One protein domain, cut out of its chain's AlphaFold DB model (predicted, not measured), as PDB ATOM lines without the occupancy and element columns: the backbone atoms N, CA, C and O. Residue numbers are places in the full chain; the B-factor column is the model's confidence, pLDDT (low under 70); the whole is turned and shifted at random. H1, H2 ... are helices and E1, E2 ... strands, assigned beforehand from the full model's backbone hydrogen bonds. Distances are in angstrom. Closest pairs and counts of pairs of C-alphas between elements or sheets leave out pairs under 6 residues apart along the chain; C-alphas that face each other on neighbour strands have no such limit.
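AT A GLANCE: This is residues 19 to 128 of the 225 residues of an uncharacterized protein of Pseudomonas sp. GM78 (UniProt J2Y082). There is little regular structure: H1 covers one face of a small mixed sheet, E1 E3 E2, with H3 and long loops beyond H1. The printed part has 110 residues, under half in the four named strands and three named helices, E1 E2 E3 H1 E4 H2 H3, class mixed. It is compact, with radius of gyration of the C-alphas 13.9 A and spans 41 by 30 by 27 A.

HOW THE PARTS SIT: Start at E1, residues 19 to 22, parallel to E3, residues 46 to 50; N 20 and O 47 are within hydrogen-bond range, 2.9 A. E2, residues 38 to 40, makes a hairpin with E3; N 39 and O 48 are at 2.8 A. H1, residues 56 to 65, is on this sheet, height 7.0 A. H3, residues 115 to 126, touches H1, closest C-alphas Ala 65 and Gln 122, 6.0 A. Every O i to N i+4 pair is within range in H1, 6 of 8 in H3.

IN THESE COORDINATES: Find C-alpha 19, where E1 begins, at (-35.921, 1.126, 275.513); E4 is residues 68 to 70, H2 is residues 85 to 88, and H3 ends at C-alpha 126 at (-28.714, -9.747, 273.329).

THE WHOLE: The printed part has no cut; pLDDT is under 70 at residues 24 to 35, 73 and 98 to 100.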
ATOM      1  N   ALA A  19     -36.186   0.117 274.498       92.19
ATOM      2  CA  ALA A  19     -35.921   1.126 275.513       92.19
ATOM      3  C   ALA A  19     -37.018   2.195 275.484       92.19
ATOM      4  O   ALA A  19     -37.308   2.761 274.429       92.19
ATOM      5  N   LEU A  20     -37.627   2.460 276.637       91.06
ATOM      6  CA  LEU A  20     -38.589   3.542 276.826       91.06
ATOM      7  C   LEU A  20     -37.914   4.709 277.547       91.06
ATOM      8  O   LEU A  20     -37.321   4.527 278.607       91.06
ATOM      9  N   PHE A  21     -38.067   5.913 277.007       89.62
ATOM     10  CA  PHE A  21     -37.549   7.136 277.610       89.62
ATOM     11  C   PHE A  21     -38.694   7.962 278.186       89.62
ATOM     12  O   PHE A  21     -39.658   8.259 277.479       89.62
ATOM     13  N   VAL A  22     -38.594   8.324 279.465       86.19
ATOM     14  CA  VAL A  22     -39.627   9.094 280.174       86.19
ATOM     15  C   VAL A  22     -39.115  10.484 280.564       86.19
ATOM     16  O   VAL A  22     -37.929  10.671 280.845       86.19
ATOM     17  N   GLY A  23     -40.016  11.472 280.534       79.12
ATOM     18  CA  GLY A  23     -39.724  12.876 280.840       79.12
ATOM     19  C   GLY A  23     -39.394  13.134 282.316       79.12
ATOM     20  O   GLY A  23     -39.588  12.268 283.171       79.12
ATOM     21  N   SER A  24     -38.907  14.343 282.608       59.94
ATOM     22  CA  SER A  24     -38.313  14.755 283.894       59.94
ATOM     23  C   SER A  24     -39.201  14.611 285.127       59.94
ATOM     24  O   SER A  24     -38.673  14.457 286.226       59.94
ATOM     25  N   ASP A  25     -40.519  14.622 284.944       57.19
ATOM     26  CA  ASP A  25     -41.489  14.640 286.048       57.19
ATOM     27  C   ASP A  25     -42.083  13.243 286.308       57.19
ATOM     28  O   ASP A  25     -42.898  13.042 287.208       57.19
ATOM     29  N   SER A  26     -41.670  12.258 285.506       52.81
ATOM     30  CA  SER A  26     -42.127  10.872 285.567       52.81
ATOM     31  C   SER A  26     -41.086  10.002 286.270       52.81
ATOM     32  O   SER A  26     -40.084   9.595 285.686       52.81
ATOM     33  N   HIS A  27     -41.337   9.692 287.539       61.72
ATOM     34  CA  HIS A  27     -40.611   8.655 288.269       61.72
ATOM     35  C   HIS A  27     -40.993   7.265 287.732       61.72
ATOM     36  O   HIS A  27     -42.167   7.002 287.477       61.72
ATOM     37  N   VAL A  28     -40.024   6.349 287.602       60.97
ATOM     38  CA  VAL A  28     -40.239   4.988 287.047       60.97
ATOM     39  C   VAL A  28     -40.905   4.025 288.069       60.97
ATOM     40  O   VAL A  28     -41.035   2.825 287.834       60.97
ATOM     41  N   GLY A  29     -41.449   4.556 289.171       53.84
ATOM     42  CA  GLY A  29     -42.226   3.834 290.188       53.84
ATOM     43  C   GLY A  29     -41.422   3.430 291.431       53.84
ATOM     44  O   GLY A  29     -40.200   3.332 291.387       53.84
ATOM     45  N   ASP A  30     -42.138   3.200 292.536       48.81
ATOM     46  CA  ASP A  30     -41.611   2.959 293.886       48.81
ATOM     47  C   ASP A  30     -42.037   1.566 294.374       48.81
ATOM     48  O   ASP A  30     -43.221   1.225 294.338       48.81
ATOM     49  N   ILE A  31     -41.085   0.756 294.837       48.53
ATOM     50  CA  ILE A  31     -41.372  -0.349 295.755       48.53
ATOM     51  C   ILE A  31     -40.195  -0.363 296.735       48.53
ATOM     52  O   ILE A  31     -39.142  -0.914 296.424       48.53
ATOM     53  N   TRP A  32     -40.409   0.269 297.893       45.34
ATOM     54  CA  TRP A  32     -39.496   0.402 299.040       45.34
ATOM     55  C   TRP A  32     -38.513   1.599 299.007       45.34
ATOM     56  O   TRP A  32     -37.301   1.409 299.028       45.34
ATOM     57  N   ASN A  33     -39.027   2.835 299.108       48.56
ATOM     58  CA  ASN A  33     -38.292   4.037 299.554       48.56
ATOM     59  C   ASN A  33     -37.160   4.542 298.629       48.56
ATOM     60  O   ASN A  33     -36.060   4.844 299.106       48.56
ATOM     61  N   GLY A  34     -37.396   4.719 297.323       52.91
ATOM     62  CA  GLY A  34     -36.365   5.344 296.483       52.91
ATOM     63  C   GLY A  34     -36.805   5.846 295.111       52.91
ATOM     64  O   GLY A  34     -37.390   5.118 294.317       52.91
ATOM     65  N   TYR A  35     -36.423   7.090 294.806       62.59
ATOM     66  CA  TYR A  35     -36.490   7.688 293.474       62.59
ATOM     67  C   TYR A  35     -35.481   7.003 292.537       62.59
ATOM     68  O   TYR A  35     -34.303   7.361 292.531       62.59
ATOM     69  N   VAL A  36     -35.919   6.016 291.752       70.69
ATOM     70  CA  VAL A  36     -35.066   5.379 290.734       70.69
ATOM     71  C   VAL A  36     -35.171   6.110 289.394       70.69
ATOM     72  O   VAL A  36     -36.263   6.453 288.935       70.69
ATOM     73  N   LEU A  37     -34.017   6.374 288.773       83.00
ATOM     74  CA  LEU A  37     -33.916   7.050 287.474       83.00
ATOM     75  C   LEU A  37     -34.195   6.101 286.299       83.00
ATOM     76  O   LEU A  37     -34.493   6.555 285.198       83.00
ATOM     77  N   GLY A  38     -34.147   4.792 286.519       88.25
ATOM     78  CA  GLY A  38     -34.423   3.795 285.498       88.25
ATOM     79  C   GLY A  38     -34.816   2.447 286.088       88.25
ATOM     80  O   GLY A  38     -34.820   2.249 287.306       88.25
ATOM     81  N   LYS A  39     -35.243   1.548 285.200       90.25
ATOM     82  CA  LYS A  39     -35.517   0.147 285.512       90.25
ATOM     83  C   LYS A  39     -35.322  -0.729 284.283       90.25
ATOM     84  O   LYS A  39     -35.866  -0.446 283.216       90.25
ATOM     85  N   ALA A  40     -34.672  -1.866 284.474       92.56
ATOM     86  CA  ALA A  40     -34.468  -2.862 283.438       92.56
ATOM     87  C   ALA A  40     -34.834  -4.272 283.895       92.56
ATOM     88  O   ALA A  40     -34.767  -4.636 285.070       92.56
ATOM     89  N   GLN A  41     -35.203  -5.098 282.921       92.56
ATOM     90  CA  GLN A  41     -35.295  -6.537 283.108       92.56
ATOM     91  C   GLN A  41     -33.884  -7.145 283.145       92.56
ATOM     92  O   GLN A  41     -33.118  -6.970 282.194       92.56
ATOM     93  N   MET A  42     -33.569  -7.901 284.202       90.75
ATOM     94  CA  MET A  42     -32.247  -8.494 284.430       90.75
ATOM     95  C   MET A  42     -32.316 -10.030 284.586       90.75
ATOM     96  O   MET A  42     -32.899 -10.507 285.561       90.75
ATOM     97  N   PRO A  43     -31.683 -10.814 283.687       91.88
ATOM     98  CA  PRO A  43     -31.289 -10.425 282.330       91.88
ATOM     99  C   PRO A  43     -32.528 -10.234 281.435       91.88
ATOM    100  O   PRO A  43     -33.570 -10.856 281.654       91.88
ATOM    101  N   GLY A  44     -32.427  -9.404 280.399       92.31
ATOM    102  CA  GLY A  44     -33.571  -9.115 279.531       92.31
ATOM    103  C   GLY A  44     -33.236  -8.240 278.331       92.31
ATOM    104  O   GLY A  44     -32.066  -8.102 277.981       92.31
ATOM    105  N   ARG A  45     -34.282  -7.685 277.706       92.31
ATOM    106  CA  ARG A  45     -34.202  -6.768 276.548       92.31
ATOM    107  C   ARG A  45     -35.037  -5.495 276.700       92.31
ATOM    108  O   ARG A  45     -35.240  -4.780 275.725       92.31
ATOM    109  N   LEU A  46     -35.618  -5.293 277.880       93.62
ATOM    110  CA  LEU A  46     -36.540  -4.199 278.163       93.62
ATOM    111  C   LEU A  46     -35.914  -3.279 279.204       93.62
ATOM    112  O   LEU A  46     -35.520  -3.750 280.278       93.62
ATOM    113  N   SER A  47     -35.866  -1.989 278.897       93.88
ATOM    114  CA  SER A  47     -35.425  -0.946 279.818       93.88
ATOM    115  C   SER A  47     -36.326   0.282 279.746       93.88
ATOM    116  O   SER A  47     -36.946   0.580 278.723       93.88
ATOM    117  N   ILE A  48     -36.415   0.986 280.869       91.00
ATOM    118  CA  ILE A  48     -37.072   2.279 281.006       91.00
ATOM    119  C   ILE A  48     -36.063   3.218 281.656       91.00
ATOM    120  O   ILE A  48     -35.499   2.883 282.696       91.00
ATOM    121  N   SER A  49     -35.838   4.385 281.068       91.06
ATOM    122  CA  SER A  49     -34.852   5.353 281.546       91.06
ATOM    123  C   SER A  49     -35.433   6.759 281.542       91.06
ATOM    124  O   SER A  49     -36.135   7.149 280.608       91.06
ATOM    125  N   THR A  50     -35.131   7.554 282.565       86.94
ATOM    126  CA  THR A  50     -35.381   8.995 282.497       86.94
ATOM    127  C   THR A  50     -34.421   9.649 281.504       86.94
ATOM    128  O   THR A  50     -33.281   9.219 281.332       86.94
ATOM    129  N   VAL A  51     -34.866  10.732 280.870       85.44
ATOM    130  CA  VAL A  51     -34.016  11.559 279.989       85.44
ATOM    131  C   VAL A  51     -33.170  12.589 280.749       85.44
ATOM    132  O   VAL A  51     -32.437  13.359 280.139       85.44
ATOM    133  N   THR A  52     -33.288  12.644 282.079       83.81
ATOM    134  CA  THR A  52     -32.656  13.669 282.929       83.81
ATOM    135  C   THR A  52     -31.211  13.364 283.301       83.81
ATOM    136  O   THR A  52     -30.500  14.257 283.756       83.81
ATOM    137  N   ASN A  53     -30.771  12.121 283.120       84.50
ATOM    138  CA  ASN A  53     -29.407  11.698 283.380       84.50
ATOM    139  C   ASN A  53     -28.900  10.883 282.182       84.50
ATOM    140  O   ASN A  53     -29.489   9.875 281.792       84.50
ATOM    141  N   ASN A  54     -27.783  11.333 281.609       86.94
ATOM    142  CA  ASN A  54     -27.195  10.746 280.409       86.94
ATOM    143  C   ASN A  54     -26.701   9.305 280.642       86.94
ATOM    144  O   ASN A  54     -26.616   8.527 279.694       86.94
ATOM    145  N   PHE A  55     -26.399   8.932 281.886       91.06
ATOM    146  CA  PHE A  55     -25.867   7.618 282.249       91.06
ATOM    147  C   PHE A  55     -26.952   6.566 282.487       91.06
ATOM    148  O   PHE A  55     -26.673   5.382 282.316       91.06
ATOM    149  N   THR A  56     -28.186   6.977 282.807       90.56
ATOM    150  CA  THR A  56     -29.287   6.067 283.161       90.56
ATOM    151  C   THR A  56     -29.511   5.006 282.094       90.56
ATOM    152  O   THR A  56     -29.608   3.825 282.398       90.56
ATOM    153  N   PHE A  57     -29.559   5.396 280.819       93.06
ATOM    154  CA  PHE A  57     -29.782   4.421 279.754       93.06
ATOM    155  C   PHE A  57     -28.687   3.356 279.717       93.06
ATOM    156  O   PHE A  57     -28.979   2.165 279.657       93.06
ATOM    157  N   ALA A  58     -27.425   3.768 279.810       94.69
ATOM    158  CA  ALA A  58     -26.323   2.824 279.853       94.69
ATOM    159  C   ALA A  58     -26.384   1.954 281.126       94.69
ATOM    160  O   ALA A  58     -26.207   0.746 281.030       94.69
ATOM    161  N   HIS A  59     -26.745   2.509 282.284       95.12
ATOM    162  CA  HIS A  59     -26.964   1.739 283.513       95.12
ATOM    163  C   HIS A  59     -27.979   0.601 283.318       95.12
ATOM    164  O   HIS A  59     -27.701  -0.569 283.611       95.12
ATOM    165  N   GLU A  60     -29.143   0.931 282.757       95.19
ATOM    166  CA  GLU A  60     -30.227  -0.024 282.529       95.19
ATOM    167  C   GLU A  60     -29.873  -1.074 281.471       95.19
ATOM    168  O   GLU A  60     -30.250  -2.244 281.564       95.19
ATOM    169  N   ILE A  61     -29.091  -0.687 280.469       95.50
ATOM    170  CA  ILE A  61     -28.592  -1.612 279.454       95.50
ATOM    171  C   ILE A  61     -27.595  -2.608 280.044       95.50
ATOM    172  O   ILE A  61     -27.607  -3.790 279.686       95.50
ATOM    173  N   GLY A  62     -26.794  -2.182 281.014       95.75
ATOM    174  CA  GLY A  62     -25.957  -3.088 281.779       95.75
ATOM    175  C   GLY A  62     -26.753  -4.086 282.631       95.75
ATOM    176  O   GLY A  62     -26.402  -5.270 282.677       95.75
ATOM    177  N   HIS A  63     -27.908  -3.691 283.177       96.06
ATOM    178  CA  HIS A  63     -28.857  -4.636 283.780       96.06
ATOM    179  C   HIS A  63     -29.457  -5.608 282.759       96.06
ATOM    180  O   HIS A  63     -29.571  -6.801 283.044       96.06
ATOM    181  N   ASN A  64     -29.787  -5.165 281.542       96.12
ATOM    182  CA  ASN A  64     -30.248  -6.071 280.485       96.12
ATOM    183  C   ASN A  64     -29.199  -7.131 280.121       96.12
ATOM    184  O   ASN A  64     -29.553  -8.295 279.893       96.12
ATOM    185  N   ALA A  65     -27.914  -6.765 280.138       95.62
ATOM    186  CA  ALA A  65     -26.815  -7.717 280.012       95.62
ATOM    187  C   ALA A  65     -26.744  -8.703 281.190       95.62
ATOM    188  O   ALA A  65     -26.258  -9.812 281.010       95.62
ATOM    189  N   GLY A  66     -27.306  -8.377 282.353       95.25
ATOM    190  CA  GLY A  66     -27.280  -9.211 283.558       95.25
ATOM    191  C   GLY A  66     -26.370  -8.669 284.660       95.25
ATOM    192  O   GLY A  66     -26.048  -9.414 285.586       95.25
ATOM    193  N   GLY A  67     -25.928  -7.416 284.535       94.44
ATOM    194  CA  GLY A  67     -25.103  -6.723 285.514       94.44
ATOM    195  C   GLY A  67     -25.861  -6.335 286.773       94.44
ATOM    196  O   GLY A  67     -27.054  -6.052 286.735       94.44
ATOM    197  N   LEU A  68     -25.143  -6.303 287.885       92.94
ATOM    198  CA  LEU A  68     -25.588  -5.873 289.205       92.94
ATOM    199  C   LEU A  68     -24.990  -4.503 289.524       92.94
ATOM    200  O   LEU A  68     -23.999  -4.107 288.917       92.94
ATOM    201  N   HIS A  69     -25.548  -3.812 290.520       92.56
ATOM    202  CA  HIS A  69     -24.991  -2.564 291.052       92.56
ATOM    203  C   HIS A  69     -23.563  -2.741 291.629       92.56
ATOM    204  O   HIS A  69     -22.854  -3.706 291.361       92.56
ATOM    205  N   CYS A  70     -23.097  -1.788 292.435       90.25
ATOM    206  CA  CYS A  70     -21.810  -1.856 293.123       90.25
ATOM    207  C   CYS A  70     -21.607  -3.157 293.925       90.25
ATOM    208  O   CYS A  70     -22.531  -3.643 294.583       90.25
ATOM    209  N   MET A  71     -20.356  -3.608 294.023       82.00
ATOM    210  CA  MET A  71     -19.923  -4.631 294.979       82.00
ATOM    211  C   MET A  71     -20.010  -4.093 296.423       82.00
ATOM    212  O   MET A  71     -19.023  -3.633 296.990       82.00
ATOM    213  N   ARG A  72     -21.203  -4.075 297.028       73.25
ATOM    214  CA  ARG A  72     -21.381  -3.682 298.445       73.25
ATOM    215  C   ARG A  72     -21.783  -4.839 299.352       73.25
ATOM    216  O   ARG A  72     -21.368  -4.869 300.503       73.25
ATOM    217  N   SER A  73     -22.580  -5.780 298.853       65.25
ATOM    218  CA  SER A  73     -23.135  -6.873 299.669       65.25
ATOM    219  C   SER A  73     -23.079  -8.248 299.007       65.25
ATOM    220  O   SER A  73     -23.302  -9.248 299.685       65.25
ATOM    221  N   GLN A  74     -22.773  -8.319 297.710       77.00
ATOM    222  CA  GLN A  74     -22.670  -9.571 296.966       77.00
ATOM    223  C   GLN A  74     -21.401  -9.540 296.110       77.00
ATOM    224  O   GLN A  74     -21.332  -8.737 295.181       77.00
ATOM    225  N   PRO A  75     -20.377 -10.353 296.423       81.19
ATOM    226  CA  PRO A  75     -19.220 -10.496 295.550       81.19
ATOM    227  C   PRO A  75     -19.641 -11.152 294.232       81.19
ATOM    228  O   PRO A  75     -20.601 -11.927 294.183       81.19
ATOM    229  N   GLY A  76     -18.926 -10.839 293.156       88.56
ATOM    230  CA  GLY A  76     -19.191 -11.423 291.845       88.56
ATOM    231  C   GLY A  76     -18.859 -10.512 290.671       88.56
ATOM    232  O   GLY A  76     -19.141  -9.319 290.670       88.56
ATOM    233  N   TYR A  77     -18.341 -11.109 289.603       91.19
ATOM    234  CA  TYR A  77     -17.909 -10.400 288.397       91.19
ATOM    235  C   TYR A  77     -19.009  -9.559 287.718       91.19
ATOM    236  O   TYR A  77     -18.706  -8.668 286.937       91.19
ATOM    237  N   LYS A  78     -20.288  -9.798 288.022       93.31
ATOM    238  CA  LYS A  78     -21.422  -9.042 287.471       93.31
ATOM    239  C   LYS A  78     -21.593  -7.645 288.071       93.31
ATOM    240  O   LYS A  78     -22.461  -6.922 287.605       93.31
ATOM    241  N   ASN A  79     -20.843  -7.255 289.100       94.06
ATOM    242  CA  ASN A  79     -21.033  -5.945 289.725       94.06
ATOM    243  C   ASN A  79     -20.339  -4.801 288.969       94.06
ATOM    244  O   ASN A  79     -19.307  -4.968 288.308       94.06
ATOM    245  N   GLY A  80     -20.860  -3.591 289.169       91.88
ATOM    246  CA  GLY A  80     -20.189  -2.342 288.818       91.88
ATOM    247  C   GLY A  80     -19.024  -1.983 289.751       91.88
ATOM    248  O   GLY A  80     -18.994  -2.362 290.922       91.88
ATOM    249  N   TYR A  81     -18.087  -1.183 289.240       89.62
ATOM    250  CA  TYR A  81     -17.027  -0.533 290.023       89.62
ATOM    251  C   TYR A  81     -17.464   0.880 290.431       89.62
ATOM    252  O   TYR A  81     -18.227   1.498 289.699       89.62
ATOM    253  N   GLU A  82     -16.957   1.414 291.549       86.19
ATOM    254  CA  GLU A  82     -17.516   2.578 292.268       86.19
ATOM    255  C   GLU A  82     -17.792   3.854 291.446       86.19
ATOM    256  O   GLU A  82     -18.625   4.653 291.853       86.19
ATOM    257  N   GLN A  83     -17.077   4.062 290.336       85.31
ATOM    258  CA  GLN A  83     -17.185   5.229 289.445       85.31
ATOM    259  C   GLN A  83     -17.858   4.896 288.105       85.31
ATOM    260  O   GLN A  83     -18.212   5.791 287.339       85.31
ATOM    261  N   GLY A  84     -18.031   3.609 287.812       87.75
ATOM    262  CA  GLY A  84     -18.567   3.140 286.545       87.75
ATOM    263  C   GLY A  84     -20.078   3.310 286.449       87.75
ATOM    264  O   GLY A  84     -20.786   3.504 287.445       87.75
ATOM    265  N   VAL A  85     -20.573   3.155 285.224       91.38
ATOM    266  CA  VAL A  85     -21.981   3.365 284.887       91.38
ATOM    267  C   VAL A  85     -22.913   2.465 285.693       91.38
ATOM    268  O   VAL A  85     -23.944   2.912 286.151       91.38
ATOM    269  N   GLN A  86     -22.522   1.222 285.976       91.94
ATOM    270  CA  GLN A  86     -23.390   0.271 286.676       91.94
ATOM    271  C   GLN A  86     -23.508   0.530 288.193       91.94
ATOM    272  O   GLN A  86     -24.369  -0.041 288.853       91.94
ATOM    273  N   CYS A  87     -22.630   1.344 288.786       89.88
ATOM    274  CA  CYS A  87     -22.610   1.551 290.237       89.88
ATOM    275  C   CYS A  87     -23.070   2.947 290.653       89.88
ATOM    276  O   CYS A  87     -23.849   3.066 291.597       89.88
ATOM    277  N   SER A  88     -22.574   3.997 289.994       86.62
ATOM    278  CA  SER A  88     -22.784   5.371 290.462       86.62
ATOM    279  C   SER A  88     -23.214   6.356 289.387       86.62
ATOM    280  O   SER A  88     -23.317   7.536 289.709       86.62
ATOM    281  N   ASP A  89     -23.374   5.923 288.133       88.31
ATOM    282  CA  ASP A  89     -23.754   6.804 287.023       88.31
ATOM    283  C   ASP A  89     -22.814   8.015 286.865       88.31
ATOM    284  O   ASP A  89     -23.263   9.147 286.691       88.31
ATOM    285  N   ARG A  90     -21.494   7.806 287.004       86.38
ATOM    286  CA  ARG A  90     -20.499   8.900 286.971       86.38
ATOM    287  C   ARG A  90     -19.656   8.912 285.709       86.38
ATOM    288  O   ARG A  90     -19.330   9.984 285.207       86.38
ATOM    289  N   GLU A  91     -19.293   7.737 285.211       87.50
ATOM    290  CA  GLU A  91     -18.422   7.601 284.052       87.50
ATOM    291  C   GLU A  91     -19.001   6.572 283.067       87.50
ATOM    292  O   GLU A  91     -19.554   5.545 283.466       87.50
ATOM    293  N   PHE A  92     -18.883   6.849 281.762       87.62
ATOM    294  CA  PHE A  92     -19.421   6.016 280.676       87.62
ATOM    295  C   PHE A  92     -18.543   4.792 280.391       87.62
ATOM    296  O   PHE A  92     -18.075   4.570 279.275       87.62
ATOM    297  N   TRP A  93     -18.317   3.974 281.410       87.69
ATOM    298  CA  TRP A  93     -17.659   2.686 281.253       87.69
ATOM    299  C   TRP A  93     -18.195   1.664 282.245       87.69
ATOM    300  O   TRP A  93     -18.693   1.983 283.329       87.69
ATOM    301  N   TYR A  94     -18.075   0.406 281.844       91.00
ATOM    302  CA  TYR A  94     -18.368  -0.756 282.669       91.00
ATOM    303  C   TYR A  94     -17.097  -1.266 283.334       91.00
ATOM    304  O   TYR A  94     -16.001  -1.097 282.800       91.00
ATOM    305  N   SER A  95     -17.245  -1.908 284.492       91.56
ATOM    306  CA  SER A  95     -16.123  -2.568 285.152       91.56
ATOM    307  C   SER A  95     -15.497  -3.630 284.240       91.56
ATOM    308  O   SER A  95     -16.199  -4.299 283.475       91.56
ATOM    309  N   GLY A  96     -14.176  -3.780 284.285       87.69
ATOM    310  CA  GLY A  96     -13.477  -4.677 283.371       87.69
ATOM    311  C   GLY A  96     -11.991  -4.835 283.660       87.69
ATOM    312  O   GLY A  96     -11.354  -3.979 284.278       87.69
ATOM    313  N   MET A  97     -11.439  -5.947 283.175       78.25
ATOM    314  CA  MET A  97     -10.016  -6.290 283.298       78.25
ATOM    315  C   MET A  97      -9.129  -5.699 282.198       78.25
ATOM    316  O   MET A  97      -7.926  -5.950 282.174       78.25
ATOM    317  N   ILE A  98      -9.712  -4.939 281.275       66.25
ATOM    318  CA  ILE A  98      -8.998  -4.287 280.184       66.25
ATOM    319  C   ILE A  98      -9.309  -2.797 280.297       66.25
ATOM    320  O   ILE A  98     -10.472  -2.398 280.251       66.25
ATOM    321  N   GLY A  99      -8.271  -1.987 280.507       61.72
ATOM    322  CA  GLY A  99      -8.394  -0.535 280.420       61.72
ATOM    323  C   GLY A  99      -8.812  -0.132 279.007       61.72
ATOM    324  O   GLY A  99      -8.399  -0.766 278.038       61.72
ATOM    325  N   TRP A 100      -9.634   0.910 278.887       63.25
ATOM    326  CA  TRP A 100     -10.106   1.404 277.589       63.25
ATOM    327  C   TRP A 100      -8.948   1.810 276.663       63.25
ATOM    328  O   TRP A 100      -9.002   1.589 275.455       63.25
ATOM    329  N   GLU A 101      -7.870   2.333 277.251       72.38
ATOM    330  CA  GLU A 101      -6.637   2.701 276.562       72.38
ATOM    331  C   GLU A 101      -5.409   2.058 277.228       72.38
ATOM    332  O   GLU A 101      -5.419   1.789 278.438       72.38
ATOM    333  N   PRO A 102      -4.320   1.832 276.468       73.69
ATOM    334  CA  PRO A 102      -3.048   1.395 277.031       73.69
ATOM    335  C   PRO A 102      -2.594   2.311 278.177       73.69
ATOM    336  O   PRO A 102      -2.477   3.522 278.011       73.69
ATOM    337  N   GLY A 103      -2.318   1.727 279.346       73.25
ATOM    338  CA  GLY A 103      -1.877   2.464 280.536       73.25
ATOM    339  C   GLY A 103      -3.003   2.977 281.441       73.25
ATOM    340  O   GLY A 103      -2.709   3.468 282.530       73.25
ATOM    341  N   MET A 104      -4.276   2.824 281.060       74.56
ATOM    342  CA  MET A 104      -5.380   3.108 281.979       74.56
ATOM    343  C   MET A 104      -5.433   2.093 283.120       74.56
ATOM    344  O   MET A 104      -5.248   0.889 282.931       74.56
ATOM    345  N   GLN A 105      -5.735   2.595 284.316       77.06
ATOM    346  CA  GLN A 105      -5.949   1.761 285.489       77.06
ATOM    347  C   GLN A 105      -7.126   0.810 285.252       77.06
ATOM    348  O   GLN A 105      -8.188   1.225 284.784       77.06
ATOM    349  N   LEU A 106      -6.942  -0.458 285.625       80.19
ATOM    350  CA  LEU A 106      -8.022  -1.438 285.630       80.19
ATOM    351  C   LEU A 106      -9.150  -0.956 286.538       80.19
ATOM    352  O   LEU A 106      -8.923  -0.555 287.682       80.19
ATOM    353  N   ARG A 107     -10.376  -1.003 286.026       80.75
ATOM    354  CA  ARG A 107     -11.557  -0.535 286.742       80.75
ATOM    355  C   ARG A 107     -12.385  -1.729 287.194       80.75
ATOM    356  O   ARG A 107     -13.445  -2.007 286.642       80.75
ATOM    357  N   GLY A 108     -11.866  -2.461 288.174       84.31
ATOM    358  CA  GLY A 108     -12.516  -3.656 288.699       84.31
ATOM    359  C   GLY A 108     -11.559  -4.793 289.025       84.31
ATOM    360  O   GLY A 108     -10.339  -4.627 289.028       84.31
ATOM    361  N   SER A 109     -12.137  -5.955 289.312       86.00
ATOM    362  CA  SER A 109     -11.420  -7.203 289.553       86.00
ATOM    363  C   SER A 109     -12.174  -8.349 288.886       86.00
ATOM    364  O   SER A 109     -13.401  -8.336 288.803       86.00
ATOM    365  N   TRP A 110     -11.442  -9.373 288.454       81.88
ATOM    366  CA  TRP A 110     -12.023 -10.566 287.832       81.88
ATOM    367  C   TRP A 110     -13.020 -11.304 288.736       81.88
ATOM    368  O   TRP A 110     -13.891 -12.019 288.242       81.88
ATOM    369  N   ALA A 111     -12.873 -11.158 290.056       85.50
ATOM    370  CA  ALA A 111     -13.706 -11.836 291.038       85.50
ATOM    371  C   ALA A 111     -14.990 -11.051 291.335       85.50
ATOM    372  O   ALA A 111     -16.048 -11.657 291.502       85.50
ATOM    373  N   ASP A 112     -14.910  -9.717 291.349       88.56
ATOM    374  CA  ASP A 112     -15.928  -8.897 291.999       88.56
ATOM    375  C   ASP A 112     -16.482  -7.736 291.182       88.56
ATOM    376  O   ASP A 112     -17.492  -7.173 291.590       88.56
ATOM    377  N   ALA A 113     -15.848  -7.353 290.072       91.44
ATOM    378  CA  ALA A 113     -16.321  -6.276 289.209       91.44
ATOM    379  C   ALA A 113     -15.689  -6.403 287.814       91.44
ATOM    380  O   ALA A 113     -14.669  -5.781 287.526       91.44
ATOM    381  N   ASP A 114     -16.295  -7.214 286.952       91.69
ATOM    382  CA  ASP A 114     -15.879  -7.433 285.566       91.69
ATOM    383  C   ASP A 114     -17.114  -7.580 284.662       91.69
ATOM    384  O   ASP A 114     -17.447  -8.638 284.116       91.69
ATOM    385  N   MET A 115     -17.834  -6.472 284.508       92.00
ATOM    386  CA  MET A 115     -18.958  -6.375 283.587       92.00
ATOM    387  C   MET A 115     -18.552  -6.635 282.135       92.00
ATOM    388  O   MET A 115     -19.387  -7.092 281.357       92.00
ATOM    389  N   SER A 116     -17.287  -6.418 281.764       90.50
ATOM    390  CA  SER A 116     -16.779  -6.757 280.431       90.50
ATOM    391  C   SER A 116     -16.946  -8.250 280.118       90.50
ATOM    392  O   SER A 116     -17.413  -8.611 279.033       90.50
ATOM    393  N   ARG A 117     -16.704  -9.123 281.103       91.00
ATOM    394  CA  ARG A 117     -17.001 -10.554 280.999       91.00
ATOM    395  C   ARG A 117     -18.495 -10.823 280.837       91.00
ATOM    396  O   ARG A 117     -18.873 -11.618 279.981       91.00
ATOM    397  N   THR A 118     -19.343 -10.147 281.610       92.38
ATOM    398  CA  THR A 118     -20.808 -10.285 281.490       92.38
ATOM    399  C   THR A 118     -21.274  -9.926 280.077       92.38
ATOM    400  O   THR A 118     -22.014 -10.686 279.457       92.38
ATOM    401  N   TRP A 119     -20.779  -8.825 279.517       92.50
ATOM    402  CA  TRP A 119     -21.053  -8.432 278.136       92.50
ATOM    403  C   TRP A 119     -20.609  -9.491 277.121       92.50
ATOM    404  O   TRP A 119     -21.376  -9.842 276.221       92.50
ATOM    405  N   LEU A 120     -19.409 -10.056 277.285       89.94
ATOM    406  CA  LEU A 120     -18.898 -11.114 276.410       89.94
ATOM    407  C   LEU A 120     -19.742 -12.392 276.463       89.94
ATOM    408  O   LEU A 120     -20.014 -12.977 275.413       89.94
ATOM    409  N   GLU A 121     -20.170 -12.805 277.655       91.44
ATOM    410  CA  GLU A 121     -21.008 -13.992 277.862       91.44
ATOM    411  C   GLU A 121     -22.421 -13.811 277.277       91.44
ATOM    412  O   GLU A 121     -23.063 -14.785 276.890       91.44
ATOM    413  N   GLN A 122     -22.915 -12.573 277.193       92.50
ATOM    414  CA  GLN A 122     -24.327 -12.278 276.924       92.50
ATOM    415  C   GLN A 122     -24.574 -11.676 275.536       92.50
ATOM    416  O   GLN A 122     -25.727 -11.590 275.108       92.50
ATOM    417  N   LYS A 123     -23.513 -11.324 274.794       88.19
ATOM    418  CA  LYS A 123     -23.595 -10.681 273.470       88.19
ATOM    419  C   LYS A 123     -24.492 -11.420 272.474       88.19
ATOM    420  O   LYS A 123     -25.280 -10.782 271.789       88.19
ATOM    421  N   TYR A 124     -24.417 -12.752 272.419       85.06
ATOM    422  CA  TYR A 124     -25.219 -13.531 271.473       85.06
ATOM    423  C   TYR A 124     -26.693 -13.554 271.862       85.06
ATOM    424  O   TYR A 124     -27.532 -13.429 270.985       85.06
ATOM    425  N   ARG A 125     -27.008 -13.635 273.161       89.50
ATOM    426  CA  ARG A 125     -28.392 -13.544 273.644       89.50
ATOM    427  C   ARG A 125     -28.993 -12.181 273.314       89.50
ATOM    428  O   ARG A 125     -30.128 -12.107 272.863       89.50
ATOM    429  N   LEU A 126     -28.246 -11.109 273.579       88.31
ATOM    430  CA  LEU A 126     -28.714  -9.747 273.329       88.31
ATOM    431  C   LEU A 126     -28.919  -9.475 271.835       88.31
ATOM    432  O   LEU A 126     -29.834  -8.738 271.507       88.31
ATOM    433  N   ALA A 127     -28.127 -10.093 270.955       85.81
ATOM    434  CA  ALA A 127     -28.232  -9.956 269.499       85.81
ATOM    435  C   ALA A 127     -29.122 -11.021 268.819       85.81
ATOM    436  O   ALA A 127     -29.072 -11.169 267.600       85.81
ATOM    437  N   SER A 128     -29.860 -11.827 269.591       80.50
ATOM    438  CA  SER A 128     -30.705 -12.910 269.062       80.50
ATOM    439  C   SER A 128     -32.178 -12.758 269.427       80.50
ATOM    440  O   SER A 128     -32.945 -13.717 269.317       80.50
TER     441      SER A 128